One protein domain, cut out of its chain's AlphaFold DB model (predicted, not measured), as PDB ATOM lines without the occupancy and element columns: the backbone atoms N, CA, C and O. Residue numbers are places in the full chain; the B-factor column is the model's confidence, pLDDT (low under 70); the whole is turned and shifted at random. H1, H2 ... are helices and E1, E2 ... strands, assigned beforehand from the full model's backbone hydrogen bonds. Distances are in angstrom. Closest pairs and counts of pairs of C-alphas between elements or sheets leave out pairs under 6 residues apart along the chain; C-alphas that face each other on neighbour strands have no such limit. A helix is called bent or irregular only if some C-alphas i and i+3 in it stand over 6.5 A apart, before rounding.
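Overview. This is residues 83 to 182 and 242 to 274 of the 360 residues of an uncharacterized protein of viral metagenome (UniProt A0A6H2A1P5). One long, twisted sheet of three strands, E3, E4 and E5, is covered on one face by the long helix H4, and its other face is bare. At one end of this slab H2 packs on H4, with H1 beyond it and the small hairpin E1 and E2 beside H2; the short H3 is toward the other end. The 133 printed residues have four named helices and five named strands, in the order H1 E1 E2 H2 E3 E4 E5 H3 H4, and the class is mixed, helices and strands. Both sheets, E3 - E4 - E5 and E1 - E2, are antiparallel. The whole is flat, 56 by 38 by 18 A, and only just compact, close to loose, with a radius of gyration of the C-alphas of 16.8 A.

Along the chain. H1, residues 83 to 95, begins at C-alpha 83 (47.533, -27.861, 45.476) and is 18.1 A long. E1 is residues 103 to 105, E2 residues 112 to 114 and H2 residues 116 to 125. E3, residues 129 to 140, spans 32.6 A and bends by 51 degrees at residue 136. E4, residues 151 to 162, spans 36.5 A; E5, residues 165 to 175, spans 31.4 A. H3 is residues 179 to 182. H4, residues 243 to 266, spans 36.3 A and ends at C-alpha 266 (37.341, -32.669, 38.291); it is irregular, with C-alphas 244 and 247 7.3 A apart.

Arrangement. E3, E4 and E5 form a meander, each strand the antiparallel neighbour of the one before. N 133 and O 157 are 2.9 A apart between E3 and E4, and N 158 and O 170 are 2.8 A apart between E4 and E5. H4 is on this sheet at a height of 6.4 A, making two layers, a helix on one face of a sheet; its closest C-alphas to E5 are those of Gly 172 and Ala 257, 4.0 A. H2 touches H4, with residues 255 to 266 of H4 alone, at a steep tilt of 39 degrees, the same way; the C-alphas of Ala 119 and Val 259 are closest, 5.6 A. H1 and H2 are near each other. In the hairpin E1 and E2, N 113 and O 104 are 2.8 A apart. Residues 112 to 113 of E2 pair in parallel with residues 272 to 273. H3 and H4 are close but not clearly touching, the C-alphas of His 181 and Leu 245 being 7.2 A apart. Every O i to N i+4 pair is within hydrogen-bond range in H1 and H2, and 18 of 20 in H4; H3 is too short for such a pair, and its one O i to N i+3 pair is not within range.

Size, cuts and confidence. The C-alphas farthest apart are those of Ala 84 and Gly 148, 56.7 A. Residues 183 to 241 are not printed, and C-alphas 182 and 242 are 7.4 A apart across this cut. Of the links that are printed whole, none is long. Mean pLDDT of the printed part is 91.4, and residue 274 is under 70.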
ATOM      1  N   VAL A  83      47.716 -27.460  44.071       88.38
ATOM      2  CA  VAL A  83      47.533 -27.861  45.476       88.38
ATOM      3  C   VAL A  83      46.217 -27.324  46.036       88.38
ATOM      4  O   VAL A  83      45.463 -28.082  46.648       88.38
ATOM      5  N   ALA A  84      45.897 -26.052  45.792       88.31
ATOM      6  CA  ALA A  84      44.650 -25.450  46.252       88.31
ATOM      7  C   ALA A  84      43.420 -26.154  45.655       88.31
ATOM      8  O   ALA A  84      42.463 -26.445  46.375       88.31
ATOM      9  N   ARG A  85      43.453 -26.497  44.359       84.88
ATOM     10  CA  ARG A  85      42.374 -27.257  43.700       84.88
ATOM     11  C   ARG A  85      42.195 -28.641  44.315       84.88
ATOM     12  O   ARG A  85      41.064 -29.047  44.575       84.88
ATOM     13  N   PHE A  86      43.295 -29.347  44.566       85.44
ATOM     14  CA  PHE A  86      43.258 -30.667  45.188       85.44
ATOM     15  C   PHE A  86      42.695 -30.611  46.617       85.44
ATOM     16  O   PHE A  86      41.805 -31.385  46.968       85.44
ATOM     17  N   GLN A  87      43.145 -29.649  47.426       88.69
ATOM     18  CA  GLN A  87      42.641 -29.447  48.786       88.69
ATOM     19  C   GLN A  87      41.153 -29.088  48.805       88.69
ATOM     20  O   GLN A  87      40.411 -29.630  49.624       88.69
ATOM     21  N   ALA A  88      40.701 -28.226  47.888       87.50
ATOM     22  CA  ALA A  88      39.291 -27.867  47.765       87.50
ATOM     23  C   ALA A  88      38.417 -29.090  47.450       87.50
ATOM     24  O   ALA A  88      37.368 -29.269  48.069       87.50
ATOM     25  N   LEU A  89      38.866 -29.967  46.542       89.19
ATOM     26  CA  LEU A  89      38.167 -31.217  46.244       89.19
ATOM     27  C   LEU A  89      38.118 -32.138  47.469       89.19
ATOM     28  O   LEU A  89      37.044 -32.618  47.825       89.19
ATOM     29  N   GLY A  90      39.248 -32.341  48.151       89.06
ATOM     30  CA  GLY A  90      39.304 -33.171  49.356       89.06
ATOM     31  C   GLY A  90      38.389 -32.664  50.477       89.06
ATOM     32  O   GLY A  90      37.670 -33.449  51.096       89.06
ATOM     33  N   GLN A  91      38.352 -31.348  50.708       90.81
ATOM     34  CA  GLN A  91      37.444 -30.728  51.678       90.81
ATOM     35  C   GLN A  91      35.980 -30.876  51.268       90.81
ATOM     36  O   GLN A  91      35.147 -31.218  52.105       90.81
ATOM     37  N   PHE A  92      35.663 -30.670  49.988       90.50
ATOM     38  CA  PHE A  92      34.308 -30.840  49.474       90.50
ATOM     39  C   PHE A  92      33.808 -32.276  49.669       90.50
ATOM     40  O   PHE A  92      32.717 -32.491  50.200       90.50
ATOM     41  N   VAL A  93      34.631 -33.263  49.306       88.88
ATOM     42  CA  VAL A  93      34.324 -34.685  49.504       88.88
ATOM     43  C   VAL A  93      34.109 -34.990  50.989       88.88
ATOM     44  O   VAL A  93      33.127 -35.636  51.339       88.88
ATOM     45  N   GLY A  94      34.983 -34.496  51.871       88.25
ATOM     46  CA  GLY A  94      34.905 -34.782  53.306       88.25
ATOM     47  C   GLY A  94      33.774 -34.068  54.057       88.25
ATOM     48  O   GLY A  94      33.302 -34.590  55.063       88.25
ATOM     49  N   GLN A  95      33.346 -32.883  53.609       91.38
ATOM     50  CA  GLN A  95      32.378 -32.051  54.341       91.38
ATOM     51  C   GLN A  95      30.968 -32.070  53.743       91.38
ATOM     52  O   GLN A  95      29.994 -31.907  54.476       91.38
ATOM     53  N   ILE A  96      30.839 -32.228  52.421       90.06
ATOM     54  CA  ILE A  96      29.565 -32.043  51.705       90.06
ATOM     55  C   ILE A  96      29.019 -33.361  51.150       90.06
ATOM     56  O   ILE A  96      27.795 -33.545  51.096       90.06
ATOM     57  N   MET A  97      29.893 -34.281  50.735       91.81
ATOM     58  CA  MET A  97      29.461 -35.568  50.194       91.81
ATOM     59  C   MET A  97      29.154 -36.571  51.313       91.81
ATOM     60  O   MET A  97      29.895 -36.707  52.282       91.81
ATOM     61  N   LYS A  98      28.048 -37.297  51.158       89.69
ATOM     62  CA  LYS A  98      27.528 -38.286  52.101       89.69
ATOM     63  C   LYS A  98      27.674 -39.692  51.529       89.69
ATOM     64  O   LYS A  98      27.184 -39.974  50.431       89.69
ATOM     65  N   GLU A  99      28.293 -40.581  52.297       89.88
ATOM     66  CA  GLU A  99      28.343 -42.010  51.983       89.88
ATOM     67  C   GLU A  99      26.922 -42.608  51.930       89.88
ATOM     68  O   GLU A  99      26.039 -42.219  52.696       89.88
ATOM     69  N   GLY A 100      26.683 -43.515  50.984       82.62
ATOM     70  CA  GLY A 100      25.382 -44.129  50.703       82.62
ATOM     71  C   GLY A 100      24.434 -43.267  49.860       82.62
ATOM     72  O   GLY A 100      23.411 -43.775  49.405       82.62
ATOM     73  N   VAL A 101      24.760 -41.990  49.623       84.44
ATOM     74  CA  VAL A 101      23.946 -41.066  48.811       84.44
ATOM     75  C   VAL A 101      24.735 -40.521  47.626       84.44
ATOM     76  O   VAL A 101      24.293 -40.619  46.484       84.44
ATOM     77  N   ASP A 102      25.903 -39.939  47.893       87.94
ATOM     78  CA  ASP A 102      26.741 -39.286  46.885       87.94
ATOM     79  C   ASP A 102      27.856 -40.203  46.378       87.94
ATOM     80  O   ASP A 102      28.292 -40.080  45.237       87.94
ATOM     81  N   TYR A 103      28.306 -41.127  47.219       90.88
ATOM     82  CA  TYR A 103      29.235 -42.198  46.874       90.88
ATOM     83  C   TYR A 103      28.972 -43.417  47.757       90.88
ATOM     84  O   TYR A 103      28.374 -43.289  48.825       90.88
ATOM     85  N   GLY A 104      29.436 -44.595  47.350       86.94
ATOM     86  CA  GLY A 104      29.274 -45.816  48.139       86.94
ATOM     87  C   GLY A 104      30.407 -46.809  47.936       86.94
ATOM     88  O   GLY A 104      31.055 -46.828  46.890       86.94
ATOM     89  N   LYS A 105      30.657 -47.646  48.943       84.75
ATOM     90  CA  LYS A 105      31.619 -48.742  48.828       84.75
ATOM     91  C   LYS A 105      30.934 -49.994  48.308       84.75
ATOM     92  O   LYS A 105      29.902 -50.406  48.833       84.75
ATOM     93  N   ILE A 106      31.539 -50.616  47.304       74.38
ATOM     94  CA  ILE A 106      31.017 -51.838  46.708       74.38
ATOM     95  C   ILE A 106      31.806 -53.025  47.256       74.38
ATOM     96  O   ILE A 106      33.032 -52.938  47.389       74.38
ATOM     97  N   PRO A 107      31.142 -54.133  47.631       75.62
ATOM     98  CA  PRO A 107      31.845 -55.316  48.103       75.62
ATOM     99  C   PRO A 107      32.911 -55.767  47.098       75.62
ATOM    100  O   PRO A 107      32.630 -55.949  45.917       75.62
ATOM    101  N   GLY A 108      34.144 -55.940  47.574       74.69
ATOM    102  CA  GLY A 108      35.273 -56.361  46.741       74.69
ATOM    103  C   GLY A 108      36.053 -55.229  46.064       74.69
ATOM    104  O   GLY A 108      37.068 -55.519  45.436       74.69
ATOM    105  N   THR A 109      35.657 -53.958  46.219       74.19
ATOM    106  CA  THR A 109      36.401 -52.819  45.655       74.19
ATOM    107  C   THR A 109      37.208 -52.069  46.723       74.19
ATOM    108  O   THR A 109      36.731 -51.861  47.847       74.19
ATOM    109  N   PRO A 110      38.449 -51.640  46.414       79.56
ATOM    110  CA  PRO A 110      39.263 -50.876  47.358       79.56
ATOM    111  C   PRO A 110      38.795 -49.418  47.481       79.56
ATOM    112  O   PRO A 110      38.808 -48.869  48.582       79.56
ATOM    113  N   LYS A 111      38.363 -48.810  46.368       85.50
ATOM    114  CA  LYS A 111      37.877 -47.426  46.296       85.50
ATOM    115  C   LYS A 111      36.350 -47.363  46.336       85.50
ATOM    116  O   LYS A 111      35.663 -48.313  45.951       85.50
ATOM    117  N   ASN A 112      35.842 -46.213  46.771       89.75
ATOM    118  CA  ASN A 112      34.423 -45.884  46.693       89.75
ATOM    119  C   ASN A 112      34.005 -45.676  45.230       89.75
ATOM    120  O   ASN A 112      34.837 -45.381  44.375       89.75
ATOM    121  N   THR A 113      32.720 -45.820  44.936       89.69
ATOM    122  CA  THR A 113      32.124 -45.529  43.626       89.69
ATOM    123  C   THR A 113      31.326 -44.238  43.719       89.69
ATOM    124  O   THR A 113      30.700 -43.978  44.751       89.69
ATOM    125  N   LEU A 114      31.423 -43.398  42.688       92.12
ATOM    126  CA  LEU A 114      30.712 -42.127  42.633       92.12
ATOM    127  C   LEU A 114      29.274 -42.347  42.150       92.12
ATOM    128  O   LEU A 114      29.056 -42.703  40.994       92.12
ATOM    129  N   LEU A 115      28.307 -42.018  43.007       90.44
ATOM    130  CA  LEU A 115      26.889 -42.099  42.673       90.44
ATOM    131  C   LEU A 115      26.459 -40.840  41.911       90.44
ATOM    132  O   LEU A 115      27.056 -39.763  42.017       90.44
ATOM    133  N   LYS A 116      25.337 -40.942  41.193       90.00
ATOM    134  CA  LYS A 116      24.750 -39.818  40.443       90.00
ATOM    135  C   LYS A 116      24.602 -38.523  41.267       90.00
ATOM    136  O   LYS A 116      25.022 -37.483  40.756       90.00
ATOM    137  N   PRO A 117      24.056 -38.532  42.502       91.94
ATOM    138  CA  PRO A 117      23.942 -37.306  43.295       91.94
ATOM    139  C   PRO A 117      25.303 -36.659  43.584       91.94
ATOM    140  O   PRO A 117      25.429 -35.435  43.543       91.94
ATOM    141  N   GLY A 118      26.345 -37.471  43.791       92.88
ATOM    142  CA  GLY A 118      27.711 -36.993  43.975       92.88
ATOM    143  C   GLY A 118      28.279 -36.345  42.718       92.88
ATOM    144  O   GLY A 118      28.834 -35.248  42.792       92.88
ATOM    145  N   ALA A 119      28.077 -36.968  41.554       94.56
ATOM    146  CA  ALA A 119      28.485 -36.393  40.274       94.56
ATOM    147  C   ALA A 119      27.792 -35.043  40.003       94.56
ATOM    148  O   ALA A 119      28.425 -34.064  39.600       94.56
ATOM    149  N   GLU A 120      26.493 -34.946  40.298       94.19
ATOM    150  CA  GLU A 120      25.737 -33.701  40.152       94.19
ATOM    151  C   GLU A 120      26.227 -32.603  41.100       94.19
ATOM    152  O   GLU A 120      26.368 -31.458  40.661       94.19
ATOM    153  N   LYS A 121      26.530 -32.944  42.360       95.00
ATOM    154  CA  LYS A 121      27.104 -32.018  43.346       95.00
ATOM    155  C   LYS A 121      28.470 -31.498  42.924       95.00
ATOM    156  O   LYS A 121      28.695 -30.294  43.011       95.00
ATOM    157  N   LEU A 122      29.351 -32.375  42.444       94.81
ATOM    158  CA  LEU A 122      30.668 -31.983  41.945       94.81
ATOM    159  C   LEU A 122      30.531 -31.033  40.754       94.81
ATOM    160  O   LEU A 122      31.119 -29.956  40.764       94.81
ATOM    161  N   CYS A 123      29.685 -31.358  39.775       95.19
ATOM    162  CA  CYS A 123      29.435 -30.450  38.657       95.19
ATOM    163  C   CYS A 123      28.949 -29.070  39.131       95.19
ATOM    164  O   CYS A 123      29.446 -28.052  38.656       95.19
ATOM    165  N   THR A 124      28.015 -29.023  40.086       94.06
ATOM    166  CA  THR A 124      27.517 -27.760  40.653       94.06
ATOM    167  C   THR A 124      28.623 -26.990  41.377       94.06
ATOM    168  O   THR A 124      28.772 -25.792  41.155       94.06
ATOM    169  N   PHE A 125      29.432 -27.666  42.196       93.06
ATOM    170  CA  PHE A 125      30.529 -27.054  42.952       93.06
ATOM    171  C   PHE A 125      31.601 -26.437  42.047       93.06
ATOM    172  O   PHE A 125      32.075 -25.334  42.310       93.06
ATOM    173  N   PHE A 126      31.942 -27.107  40.945       91.94
ATOM    174  CA  PHE A 126      32.920 -26.612  39.974       91.94
ATOM    175  C   PHE A 126      32.323 -25.666  38.914       91.94
ATOM    176  O   PHE A 126      33.060 -25.178  38.052       91.94
ATOM    177  N   GLY A 127      31.018 -25.376  38.979       94.44
ATOM    178  CA  GLY A 127      30.330 -24.496  38.032       94.44
ATOM    179  C   GLY A 127      30.299 -25.054  36.607       94.44
ATOM    180  O   GLY A 127      30.492 -24.306  35.650       94.44
ATOM    181  N   LEU A 128      30.120 -26.370  36.472       96.38
ATOM    182  CA  LEU A 128      30.106 -27.077  35.195       96.38
ATOM    183  C   LEU A 128      28.679 -27.185  34.644       96.38
ATOM    184  O   LEU A 128      27.774 -27.727  35.287       96.38
ATOM    185  N   THR A 129      28.496 -26.707  33.419       97.31
ATOM    186  CA  THR A 129      27.296 -26.919  32.609       97.31
ATOM    187  C   THR A 129      27.385 -28.274  31.921       97.31
ATOM    188  O   THR A 129      28.451 -28.658  31.446       97.31
ATOM    189  N   LYS A 130      26.265 -28.998  31.874       96.56
ATOM    190  CA  LYS A 130      26.183 -30.361  31.345       96.56
ATOM    191  C   LYS A 130      25.427 -30.337  30.020       96.56
ATOM    192  O   LYS A 130      24.282 -29.891  29.990       96.56
ATOM    193  N   GLU A 131      26.047 -30.828  28.960       97.25
ATOM    194  CA  GLU A 131      25.434 -30.991  27.642       97.25
ATOM    195  C   GLU A 131      25.346 -32.484  27.335       97.25
ATOM    196  O   GLU A 131      26.352 -33.186  27.400       97.25
ATOM    197  N   PHE A 132      24.143 -32.966  27.032       96.44
ATOM    198  CA  PHE A 132      23.874 -34.380  26.781       96.44
ATOM    199  C   PHE A 132      23.502 -34.578  25.320       96.44
ATOM    200  O   PHE A 132      22.611 -33.899  24.813       96.44
ATOM    201  N   GLU A 133      24.131 -35.554  24.683       97.69
ATOM    202  CA  GLU A 133      23.862 -35.932  23.304       97.69
ATOM    203  C   GLU A 133      23.666 -37.446  23.221       97.69
ATOM    204  O   GLU A 133      24.460 -38.206  23.770       97.69
ATOM    205  N   VAL A 134      22.602 -37.886  22.548       97.50
ATOM    206  CA  VAL A 134      22.444 -39.293  22.161       97.50
ATOM    207  C   VAL A 134      23.164 -39.463  20.835       97.50
ATOM    208  O   VAL A 134      22.693 -38.935  19.830       97.50
ATOM    209  N   ILE A 135      24.293 -40.166  20.845       97.69
ATOM    210  CA  ILE A 135      25.104 -40.377  19.637       97.69
ATOM    211  C   ILE A 135      24.735 -41.662  18.901       97.69
ATOM    212  O   ILE A 135      24.940 -41.754  17.696       97.69
ATOM    213  N   ASP A 136      24.151 -42.625  19.614       97.75
ATOM    214  CA  ASP A 136      23.612 -43.844  19.033       97.75
ATOM    215  C   ASP A 136      22.411 -44.331  19.848       97.75
ATOM    216  O   ASP A 136      22.346 -44.171  21.077       97.75
ATOM    217  N   LYS A 137      21.427 -44.895  19.152       97.12
ATOM    218  CA  LYS A 137      20.268 -45.529  19.772       97.12
ATOM    219  C   LYS A 137      19.687 -46.597  18.867       97.12
ATOM    220  O   LYS A 137      19.530 -46.400  17.663       97.12
ATOM    221  N   GLU A 138      19.239 -47.672  19.492       96.19
ATOM    222  CA  GLU A 138      18.451 -48.693  18.829       96.19
ATOM    223  C   GLU A 138      17.215 -49.034  19.654       96.19
ATOM    224  O   GLU A 138      17.296 -49.291  20.854       96.19
ATOM    225  N   GLU A 139      16.063 -49.035  18.985       95.50
ATOM    226  CA  GLU A 139      14.779 -49.427  19.553       95.50
ATOM    227  C   GLU A 139      14.116 -50.428  18.598       95.50
ATOM    228  O   GLU A 139      13.516 -50.067  17.583       95.50
ATOM    229  N   ASP A 140      14.288 -51.712  18.889       94.94
ATOM    230  CA  ASP A 140      13.628 -52.819  18.207       94.94
ATOM    231  C   ASP A 140      12.493 -53.349  19.084       94.94
ATOM    232  O   ASP A 140      12.678 -54.220  19.931       94.94
ATOM    233  N   TRP A 141      11.303 -52.786  18.893       93.62
ATOM    234  CA  TRP A 141      10.118 -53.126  19.682       93.62
ATOM    235  C   TRP A 141       9.558 -54.514  19.365       93.62
ATOM    236  O   TRP A 141       8.924 -55.126  20.221       93.62
ATOM    237  N   THR A 142       9.760 -54.998  18.140       91.75
ATOM    238  CA  THR A 142       9.232 -56.286  17.670       91.75
ATOM    239  C   THR A 142      10.249 -57.411  17.830       91.75
ATOM    240  O   THR A 142       9.871 -58.581  17.853       91.75
ATOM    241  N   GLY A 143      11.533 -57.067  17.935       92.06
ATOM    242  CA  GLY A 143      12.630 -58.021  17.891       92.06
ATOM    243  C   GLY A 143      12.928 -58.517  16.478       92.06
ATOM    244  O   GLY A 143      13.628 -59.515  16.327       92.06
ATOM    245  N   GLU A 144      12.400 -57.877  15.430       94.69
ATOM    246  CA  GLU A 144      12.587 -58.309  14.038       94.69
ATOM    247  C   GLU A 144      14.073 -58.394  13.664       94.69
ATOM    248  O   GLU A 144      14.491 -59.324  12.972       94.69
ATOM    249  N   ARG A 145      14.896 -57.481  14.192       93.94
ATOM    250  CA  ARG A 145      16.351 -57.473  13.979       93.94
ATOM    251  C   ARG A 145      17.105 -58.364  14.973       93.94
ATOM    252  O   ARG A 145      18.301 -58.584  14.812       93.94
ATOM    253  N   HIS A 146      16.404 -58.920  15.960       93.62
ATOM    254  CA  HIS A 146      16.967 -59.604  17.127       93.62
ATOM    255  C   HIS A 146      16.336 -60.980  17.397       93.62
ATOM    256  O   HIS A 146      16.299 -61.459  18.531       93.62
ATOM    257  N   GLY A 147      15.845 -61.652  16.351       90.62
ATOM    258  CA  GLY A 147      15.325 -63.019  16.459       90.62
ATOM    259  C   GLY A 147      14.021 -63.133  17.257       90.62
ATOM    260  O   GLY A 147      13.795 -64.140  17.924       90.62
ATOM    261  N   GLY A 148      13.178 -62.100  17.204       89.75
ATOM    262  CA  GLY A 148      11.889 -62.009  17.894       89.75
ATOM    263  C   GLY A 148      11.972 -61.543  19.351       89.75
ATOM    264  O   GLY A 148      10.956 -61.534  20.040       89.75
ATOM    265  N   GLU A 149      13.158 -61.170  19.842       90.38
ATOM    266  CA  GLU A 149      13.341 -60.596  21.179       90.38
ATOM    267  C   GLU A 149      13.515 -59.076  21.074       90.38
ATOM    268  O   GLU A 149      14.458 -58.640  20.416       90.38
ATOM    269  N   PRO A 150      12.667 -58.260  21.726       93.00
ATOM    270  CA  PRO A 150      12.849 -56.817  21.723       93.00
ATOM    271  C   PRO A 150      14.230 -56.404  22.241       93.00
ATOM    272  O   PRO A 150      14.750 -56.988  23.200       93.00
ATOM    273  N   PHE A 151      14.807 -55.379  21.621       94.50
ATOM    274  CA  PHE A 151      16.130 -54.877  21.967       94.50
ATOM    275  C   PHE A 151      16.153 -53.355  22.018       94.50
ATOM    276  O   PHE A 151      15.734 -52.665  21.092       94.50
ATOM    277  N   PHE A 152      16.685 -52.841  23.122       95.62
ATOM    278  CA  PHE A 152      16.872 -51.416  23.356       95.62
ATOM    279  C   PHE A 152      18.318 -51.130  23.738       95.62
ATOM    280  O   PHE A 152      18.858 -51.784  24.638       95.62
ATOM    281  N   PHE A 153      18.911 -50.132  23.093       96.56
ATOM    282  CA  PHE A 153      20.268 -49.654  23.332       96.56
ATOM    283  C   PHE A 153      20.309 -48.131  23.268       96.56
ATOM    284  O   PHE A 153      19.699 -47.517  22.394       96.56
ATOM    285  N   TYR A 154      21.054 -47.530  24.192       97.12
ATOM    286  CA  TYR A 154      21.297 -46.094  24.223       97.12
ATOM    287  C   TYR A 154      22.772 -45.820  24.476       97.12
ATOM    288  O   TYR A 154      23.353 -46.386  25.406       97.12
ATOM    289  N   HIS A 155      23.341 -44.894  23.707       97.94
ATOM    290  CA  HIS A 155      24.700 -44.393  23.861       97.94
ATOM    291  C   HIS A 155      24.675 -42.872  23.968       97.94
ATOM    292  O   HIS A 155      24.249 -42.164  23.052       97.94
ATOM    293  N   TYR A 156      25.105 -42.373  25.119       97.12
ATOM    294  CA  TYR A 156      25.188 -40.951  25.403       97.12
ATOM    295  C   TYR A 156      26.634 -40.488  25.385       97.12
ATOM    296  O   TYR A 156      27.492 -41.157  25.949       97.12
ATOM    297  N   VAL A 157      26.864 -39.298  24.842       98.12
ATOM    298  CA  VAL A 157      28.043 -38.477  25.120       98.12
ATOM    299  C   VAL A 157      27.610 -37.322  26.007       98.12
ATOM    300  O   VAL A 157      26.562 -36.705  25.793       98.12
ATOM    301  N   VAL A 158      28.414 -37.032  27.025       98.00
ATOM    302  CA  VAL A 158      28.222 -35.878  27.897       98.00
ATOM    303  C   VAL A 158      29.444 -34.992  27.819       98.00
ATOM    304  O   VAL A 158      30.573 -35.444  27.992       98.00
ATOM    305  N   ARG A 159      29.193 -33.704  27.597       98.44
ATOM    306  CA  ARG A 159      30.207 -32.654  27.589       98.44
ATOM    307  C   ARG A 159      29.998 -31.755  28.793       98.44
ATOM    308  O   ARG A 159      28.895 -31.257  29.026       98.44
ATOM    309  N   LEU A 160      31.060 -31.543  29.561       98.12
ATOM    310  CA  LEU A 160      31.072 -30.570  30.644       98.12
ATOM    311  C   LEU A 160      31.762 -29.299  30.175       98.12
ATOM    312  O   LEU A 160      32.919 -29.329  29.756       98.12
ATOM    313  N   ARG A 161      31.054 -28.173  30.269       97.44
ATOM    314  CA  ARG A 161      31.577 -26.852  29.921       97.44
ATOM    315  C   ARG A 161      31.661 -25.945  31.130       97.44
ATOM    316  O   ARG A 161      30.831 -26.011  32.031       97.44
ATOM    317  N   ARG A 162      32.615 -25.023  31.101       95.62
ATOM    318  CA  ARG A 162      32.676 -23.890  32.025       95.62
ATOM    319  C   ARG A 162      32.919 -22.627  31.223       95.62
ATOM    320  O   ARG A 162      33.894 -22.551  30.485       95.62
ATOM    321  N   ASN A 163      32.028 -21.644  31.346       93.62
ATOM    322  CA  ASN A 163      32.107 -20.380  30.601       93.62
ATOM    323  C   ASN A 163      32.258 -20.584  29.077       93.62
ATOM    324  O   ASN A 163      33.037 -19.899  28.424       93.62
ATOM    325  N   GLY A 164      31.558 -21.576  28.519       90.25
ATOM    326  CA  GLY A 164      31.627 -21.925  27.095       90.25
ATOM    327  C   GLY A 164      32.819 -22.799  26.689       90.25
ATOM    328  O   GLY A 164      32.783 -23.387  25.611       90.25
ATOM    329  N   ILE A 165      33.831 -22.974  27.543       94.56
ATOM    330  CA  ILE A 165      35.002 -23.817  27.267       94.56
ATOM    331  C   ILE A 165      34.681 -25.271  27.617       94.56
ATOM    332  O   ILE A 165      34.171 -25.541  28.705       94.56
ATOM    333  N   LEU A 166      34.981 -26.198  26.705       96.38
ATOM    334  CA  LEU A 166      34.887 -27.637  26.957       96.38
ATOM    335  C   LEU A 166      35.971 -28.057  27.957       96.38
ATOM    336  O   LEU A 166      37.153 -27.848  27.708       96.38
ATOM    337  N   ILE A 167      35.554 -28.629  29.085       96.50
ATOM    338  CA  ILE A 167      36.445 -29.099  30.152       96.50
ATOM    339  C   ILE A 167      36.710 -30.594  30.015       96.50
ATOM    340  O   ILE A 167      37.847 -31.030  30.147       96.50
ATOM    341  N   ALA A 168      35.660 -31.374  29.764       97.00
ATOM    342  CA  ALA A 168      35.770 -32.807  29.553       97.00
ATOM    343  C   ALA A 168      34.610 -33.317  28.704       97.00
ATOM    344  O   ALA A 168      33.518 -32.739  28.696       97.00
ATOM    345  N   GLU A 169      34.858 -34.437  28.044       97.88
ATOM    346  CA  GLU A 169      33.875 -35.231  27.330       97.88
ATOM    347  C   GLU A 169      34.055 -36.688  27.752       97.88
ATOM    348  O   GLU A 169      35.184 -37.151  27.920       97.88
ATOM    349  N   ALA A 170      32.949 -37.392  27.963       96.69
ATOM    350  CA  ALA A 170      32.955 -38.838  28.110       96.69
ATOM    351  C   ALA A 170      31.620 -39.411  27.651       96.69
ATOM    352  O   ALA A 170      30.599 -38.716  27.630       96.69
ATOM    353  N   ASP A 171      31.626 -40.691  27.319       95.94
ATOM    354  CA  ASP A 171      30.454 -41.417  26.876       95.94
ATOM    355  C   ASP A 171      29.998 -42.472  27.891       95.94
ATOM    356  O   ASP A 171      30.664 -42.782  28.879       95.94
ATOM    357  N   GLY A 172      28.797 -42.994  27.675       94.50
ATOM    358  CA  GLY A 172      28.224 -44.058  28.477       94.50
ATOM    359  C   GLY A 172      27.050 -44.701  27.765       94.50
ATOM    360  O   GLY A 172      26.198 -44.022  27.186       94.50
ATOM    361  N   SER A 173      26.997 -46.027  27.812       95.69
ATOM    362  CA  SER A 173      25.972 -46.803  27.127       95.69
ATOM    363  C   SER A 173      25.319 -47.833  28.037       95.69
ATOM    364  O   SER A 173      25.850 -48.198  29.090       95.69
ATOM    365  N   ALA A 174      24.122 -48.263  27.654       94.62
ATOM    366  CA  ALA A 174      23.398 -49.344  28.306       94.62
ATOM    367  C   ALA A 174      22.483 -50.050  27.304       94.62
ATOM    368  O   ALA A 174      21.988 -49.423  26.363       94.62
ATOM    369  N   ASN A 175      22.226 -51.341  27.527       94.69
ATOM    370  CA  ASN A 175      21.266 -52.103  26.725       94.69
ATOM    371  C   ASN A 175      20.359 -53.018  27.558       94.69
ATOM    372  O   ASN A 175      20.695 -53.463  28.655       94.69
ATOM    373  N   SER A 176      19.204 -53.342  26.982       92.62
ATOM    374  CA  SER A 176      18.206 -54.262  27.549       92.62
ATOM    375  C   SER A 176      18.701 -55.705  27.731       92.62
ATOM    376  O   SER A 176      18.094 -56.467  28.482       92.62
ATOM    377  N   TRP A 177      19.804 -56.089  27.081       93.19
ATOM    378  CA  TRP A 177      20.378 -57.432  27.163       93.19
ATOM    379  C   TRP A 177      21.437 -57.601  28.258       93.19
ATOM    380  O   TRP A 177      21.905 -58.723  28.481       93.19
ATOM    381  N   GLU A 178      21.775 -56.540  28.996       90.19
ATOM    382  CA  GLU A 178      22.552 -56.648  30.231       90.19
ATOM    383  C   GLU A 178      21.866 -57.614  31.209       90.19
ATOM    384  O   GLU A 178      20.643 -57.610  31.343       90.19
ATOM    385  N   SER A 179      22.637 -58.437  31.930       87.69
ATOM    386  CA  SER A 179      22.074 -59.550  32.719       87.69
ATOM    387  C   SER A 179      20.980 -59.126  33.712       87.69
ATOM    388  O   SER A 179      19.988 -59.837  33.843       87.69
ATOM    389  N   LYS A 180      21.134 -57.959  34.355       82.44
ATOM    390  CA  LYS A 180      20.169 -57.363  35.304       82.44
ATOM    391  C   LYS A 180      18.837 -56.932  34.673       82.44
ATOM    392  O   LYS A 180      17.841 -56.777  35.369       82.44
ATOM    393  N   HIS A 181      18.839 -56.680  33.369       87.50
ATOM    394  CA  HIS A 181      17.686 -56.222  32.597       87.50
ATOM    395  C   HIS A 181      17.046 -57.395  31.855       87.50
ATOM    396  O   HIS A 181      15.825 -57.556  31.848       87.50
ATOM    397  N   ARG A 182      17.888 -58.261  31.290       89.50
ATOM    398  CA  ARG A 182      17.463 -59.393  30.479       89.50
ATOM    399  C   ARG A 182      16.879 -60.530  31.296       89.50
ATOM    400  O   ARG A 182      15.981 -61.207  30.806       89.50
ATOM    401  N   PRO A 242      10.207 -56.604  28.424       82.25
ATOM    402  CA  PRO A 242      11.398 -55.816  28.094       82.25
ATOM    403  C   PRO A 242      11.061 -54.361  27.729       82.25
ATOM    404  O   PRO A 242      11.893 -53.480  27.930       82.25
ATOM    405  N   ALA A 243       9.845 -54.094  27.242       81.81
ATOM    406  CA  ALA A 243       9.377 -52.755  26.877       81.81
ATOM    407  C   ALA A 243       9.348 -51.776  28.068       81.81
ATOM    408  O   ALA A 243       9.658 -50.597  27.911       81.81
ATOM    409  N   ASP A 244       9.082 -52.263  29.284       84.38
ATOM    410  CA  ASP A 244       9.080 -51.429  30.497       84.38
ATOM    411  C   ASP A 244      10.488 -50.954  30.893       84.38
ATOM    412  O   ASP A 244      10.661 -50.032  31.696       84.38
ATOM    413  N   LEU A 245      11.531 -51.569  30.325       84.19
ATOM    414  CA  LEU A 245      12.915 -51.250  30.648       84.19
ATOM    415  C   LEU A 245      13.482 -50.093  29.831       84.19
ATOM    416  O   LEU A 245      14.557 -49.615  30.179       84.19
ATOM    417  N   VAL A 246      12.787 -49.603  28.803       89.31
ATOM    418  CA  VAL A 246      13.300 -48.572  27.882       89.31
ATOM    419  C   VAL A 246      13.844 -47.352  28.635       89.31
ATOM    420  O   VAL A 246      15.020 -47.010  28.505       89.31
ATOM    421  N   ASN A 247      13.036 -46.753  29.518       88.25
ATOM    422  CA  ASN A 247      13.474 -45.612  30.328       88.25
ATOM    423  C   ASN A 247      14.575 -46.001  31.329       88.25
ATOM    424  O   ASN A 247      15.486 -45.216  31.578       88.25
ATOM    425  N   THR A 248      14.531 -47.213  31.885       88.06
ATOM    426  CA  THR A 248      15.576 -47.707  32.794       88.06
ATOM    427  C   THR A 248      16.927 -47.768  32.082       88.06
ATOM    428  O   THR A 248      17.904 -47.218  32.586       88.06
ATOM    429  N   VAL A 249      16.980 -48.357  30.887       89.44
ATOM    430  CA  VAL A 249      18.193 -48.457  30.065       89.44
ATOM    431  C   VAL A 249      18.672 -47.064  29.652       89.44
ATOM    432  O   VAL A 249      19.842 -46.734  29.837       89.44
ATOM    433  N   GLN A 250      17.767 -46.197  29.191       92.06
ATOM    434  CA  GLN A 250      18.106 -44.826  28.812       92.06
ATOM    435  C   GLN A 250      18.714 -44.035  29.982       92.06
ATOM    436  O   GLN A 250      19.759 -43.395  29.840       92.06
ATOM    437  N   LYS A 251      18.088 -44.085  31.167       91.44
ATOM    438  CA  LYS A 251      18.602 -43.407  32.368       91.44
ATOM    439  C   LYS A 251      19.899 -44.030  32.866       91.44
ATOM    440  O   LYS A 251      20.716 -43.306  33.433       91.44
ATOM    441  N   MET A 252      20.114 -45.322  32.630       91.12
ATOM    442  CA  MET A 252      21.380 -45.970  32.940       91.12
ATOM    443  C   MET A 252      22.523 -45.469  32.059       91.12
ATOM    444  O   MET A 252      23.550 -45.068  32.605       91.12
ATOM    445  N   ALA A 253      22.335 -45.408  30.739       92.69
ATOM    446  CA  ALA A 253      23.334 -44.860  29.819       92.69
ATOM    447  C   ALA A 253      23.675 -43.400  30.170       92.69
ATOM    448  O   ALA A 253      24.840 -43.050  30.359       92.69
ATOM    449  N   TYR A 254      22.642 -42.579  30.396       93.19
ATOM    450  CA  TYR A 254      22.782 -41.196  30.856       93.19
ATOM    451  C   TYR A 254      23.593 -41.089  32.155       93.19
ATOM    452  O   TYR A 254      24.455 -40.222  32.290       93.19
ATOM    453  N   LYS A 255      23.307 -41.954  33.139       93.31
ATOM    454  CA  LYS A 255      23.994 -41.958  34.436       93.31
ATOM    455  C   LYS A 255      25.473 -42.299  34.277       93.31
ATOM    456  O   LYS A 255      26.300 -41.614  34.871       93.31
ATOM    457  N   ARG A 256      25.787 -43.333  33.490       93.81
ATOM    458  CA  ARG A 256      27.165 -43.780  33.236       93.81
ATOM    459  C   ARG A 256      27.985 -42.664  32.594       93.81
ATOM    460  O   ARG A 256      29.024 -42.306  33.134       93.81
ATOM    461  N   ALA A 257      27.451 -42.025  31.552       95.44
ATOM    462  CA  ALA A 257      28.111 -40.898  30.889       95.44
ATOM    463  C   ALA A 257      28.283 -39.687  31.838       95.44
ATOM    464  O   ALA A 257      29.367 -39.119  31.935       95.44
ATOM    465  N   LEU A 258      27.233 -39.383  32.620       95.88
ATOM    466  CA  LEU A 258      27.222 -38.618  33.879       95.88
ATOM    467  C   LEU A 258      28.514 -38.702  34.699       95.88
ATOM    468  O   LEU A 258      29.295 -37.755  34.860       95.88
ATOM    469  N   VAL A 259      28.645 -39.864  35.319       95.12
ATOM    470  CA  VAL A 259      29.686 -40.153  36.298       95.12
ATOM    471  C   VAL A 259      31.053 -40.132  35.619       95.12
ATOM    472  O   VAL A 259      31.961 -39.486  36.138       95.12
ATOM    473  N   ALA A 260      31.161 -40.730  34.428       94.75
ATOM    474  CA  ALA A 260      32.371 -40.763  33.613       94.75
ATOM    475  C   ALA A 260      32.973 -39.373  33.400       94.75
ATOM    476  O   ALA A 260      34.090 -39.088  33.838       94.75
ATOM    477  N   VAL A 261      32.201 -38.469  32.789       96.81
ATOM    478  CA  VAL A 261      32.708 -37.140  32.439       96.81
ATOM    479  C   VAL A 261      33.026 -36.317  33.685       96.81
ATOM    480  O   VAL A 261      33.956 -35.515  33.680       96.81
ATOM    481  N   THR A 262      32.292 -36.533  34.782       96.06
ATOM    482  CA  THR A 262      32.528 -35.812  36.035       96.06
ATOM    483  C   THR A 262      33.859 -36.217  36.661       96.06
ATOM    484  O   THR A 262      34.622 -35.344  37.075       96.06
ATOM    485  N   LEU A 263      34.167 -37.517  36.704       94.38
ATOM    486  CA  LEU A 263      35.441 -38.012  37.230       94.38
ATOM    487  C   LEU A 263      36.631 -37.427  36.464       94.38
ATOM    488  O   LEU A 263      37.588 -36.972  37.096       94.38
ATOM    489  N   VAL A 264      36.519 -37.371  35.133       94.12
ATOM    490  CA  VAL A 264      37.526 -36.779  34.243       94.12
ATOM    491  C   VAL A 264      37.641 -35.267  34.458       94.12
ATOM    492  O   VAL A 264      38.740 -34.758  34.647       94.12
ATOM    493  N   ALA A 265      36.525 -34.533  34.489       93.88
ATOM    494  CA  ALA A 265      36.543 -33.069  34.553       93.88
ATOM    495  C   ALA A 265      37.158 -32.504  35.839       93.88
ATOM    496  O   ALA A 265      37.761 -31.427  35.820       93.88
ATOM    497  N   VAL A 266      36.952 -33.185  36.970       92.19
ATOM    498  CA  VAL A 266      37.341 -32.669  38.291       92.19
ATOM    499  C   VAL A 266      38.474 -33.458  38.943       92.19
ATOM    500  O   VAL A 266      38.801 -33.189  40.095       92.19
ATOM    501  N   ASN A 267      39.084 -34.411  38.228       91.31
ATOM    502  CA  ASN A 267      40.103 -35.333  38.749       91.31
ATOM    503  C   ASN A 267      39.639 -36.116  39.991       91.31
ATOM    504  O   ASN A 267      40.418 -36.408  40.899       91.31
ATOM    505  N   ALA A 268      38.354 -36.472  40.044       90.50
ATOM    506  CA  ALA A 268      37.780 -37.179  41.190       90.50
ATOM    507  C   ALA A 268      38.067 -38.693  41.187       90.50
ATOM    508  O   ALA A 268      37.769 -39.363  42.177       90.50
ATOM    509  N   SER A 269      38.713 -39.221  40.139       88.00
ATOM    510  CA  SER A 269      39.170 -40.622  40.043       88.00
ATOM    511  C   SER A 269      40.173 -41.032  41.134       88.00
ATOM    512  O   SER A 269      40.395 -42.220  41.395       88.00
ATOM    513  N   GLU A 270      40.794 -40.054  41.799       85.56
ATOM    514  CA  GLU A 270      41.625 -40.309  42.977       85.56
ATOM    515  C   GLU A 270      40.781 -40.875  44.132       85.56
ATOM    516  O   GLU A 270      41.157 -41.878  44.741       85.56
ATOM    517  N   TYR A 271      39.597 -40.301  44.357       86.62
ATOM    518  CA  TYR A 271      38.688 -40.648  45.453       86.62
ATOM    519  C   TYR A 271      37.690 -41.744  45.081       86.62
ATOM    520  O   TYR A 271      37.325 -42.569  45.923       86.62
ATOM    521  N   PHE A 272      37.244 -41.746  43.826       90.06
ATOM    522  CA  PHE A 272      36.150 -42.587  43.372       90.06
ATOM    523  C   PHE A 272      36.511 -43.393  42.131       90.06
ATOM    524  O   PHE A 272      37.388 -43.042  41.351       90.06
ATOM    525  N   THR A 273      35.791 -44.486  41.944       84.94
ATOM    526  CA  THR A 273      35.792 -45.291  40.726       84.94
ATOM    527  C   THR A 273      34.476 -45.111  39.988       84.94
ATOM    528  O   THR A 273      33.511 -44.574  40.537       84.94
ATOM    529  N   GLN A 274      34.481 -45.515  38.722       65.06
ATOM    530  CA  GLN A 274      33.412 -45.210  37.784       65.06
ATOM    531  C   GLN A 274      32.338 -46.305  37.721       65.06
ATOM    532  O   GLN A 274      31.168 -45.973  37.572       65.06
TER     533      GLN A 274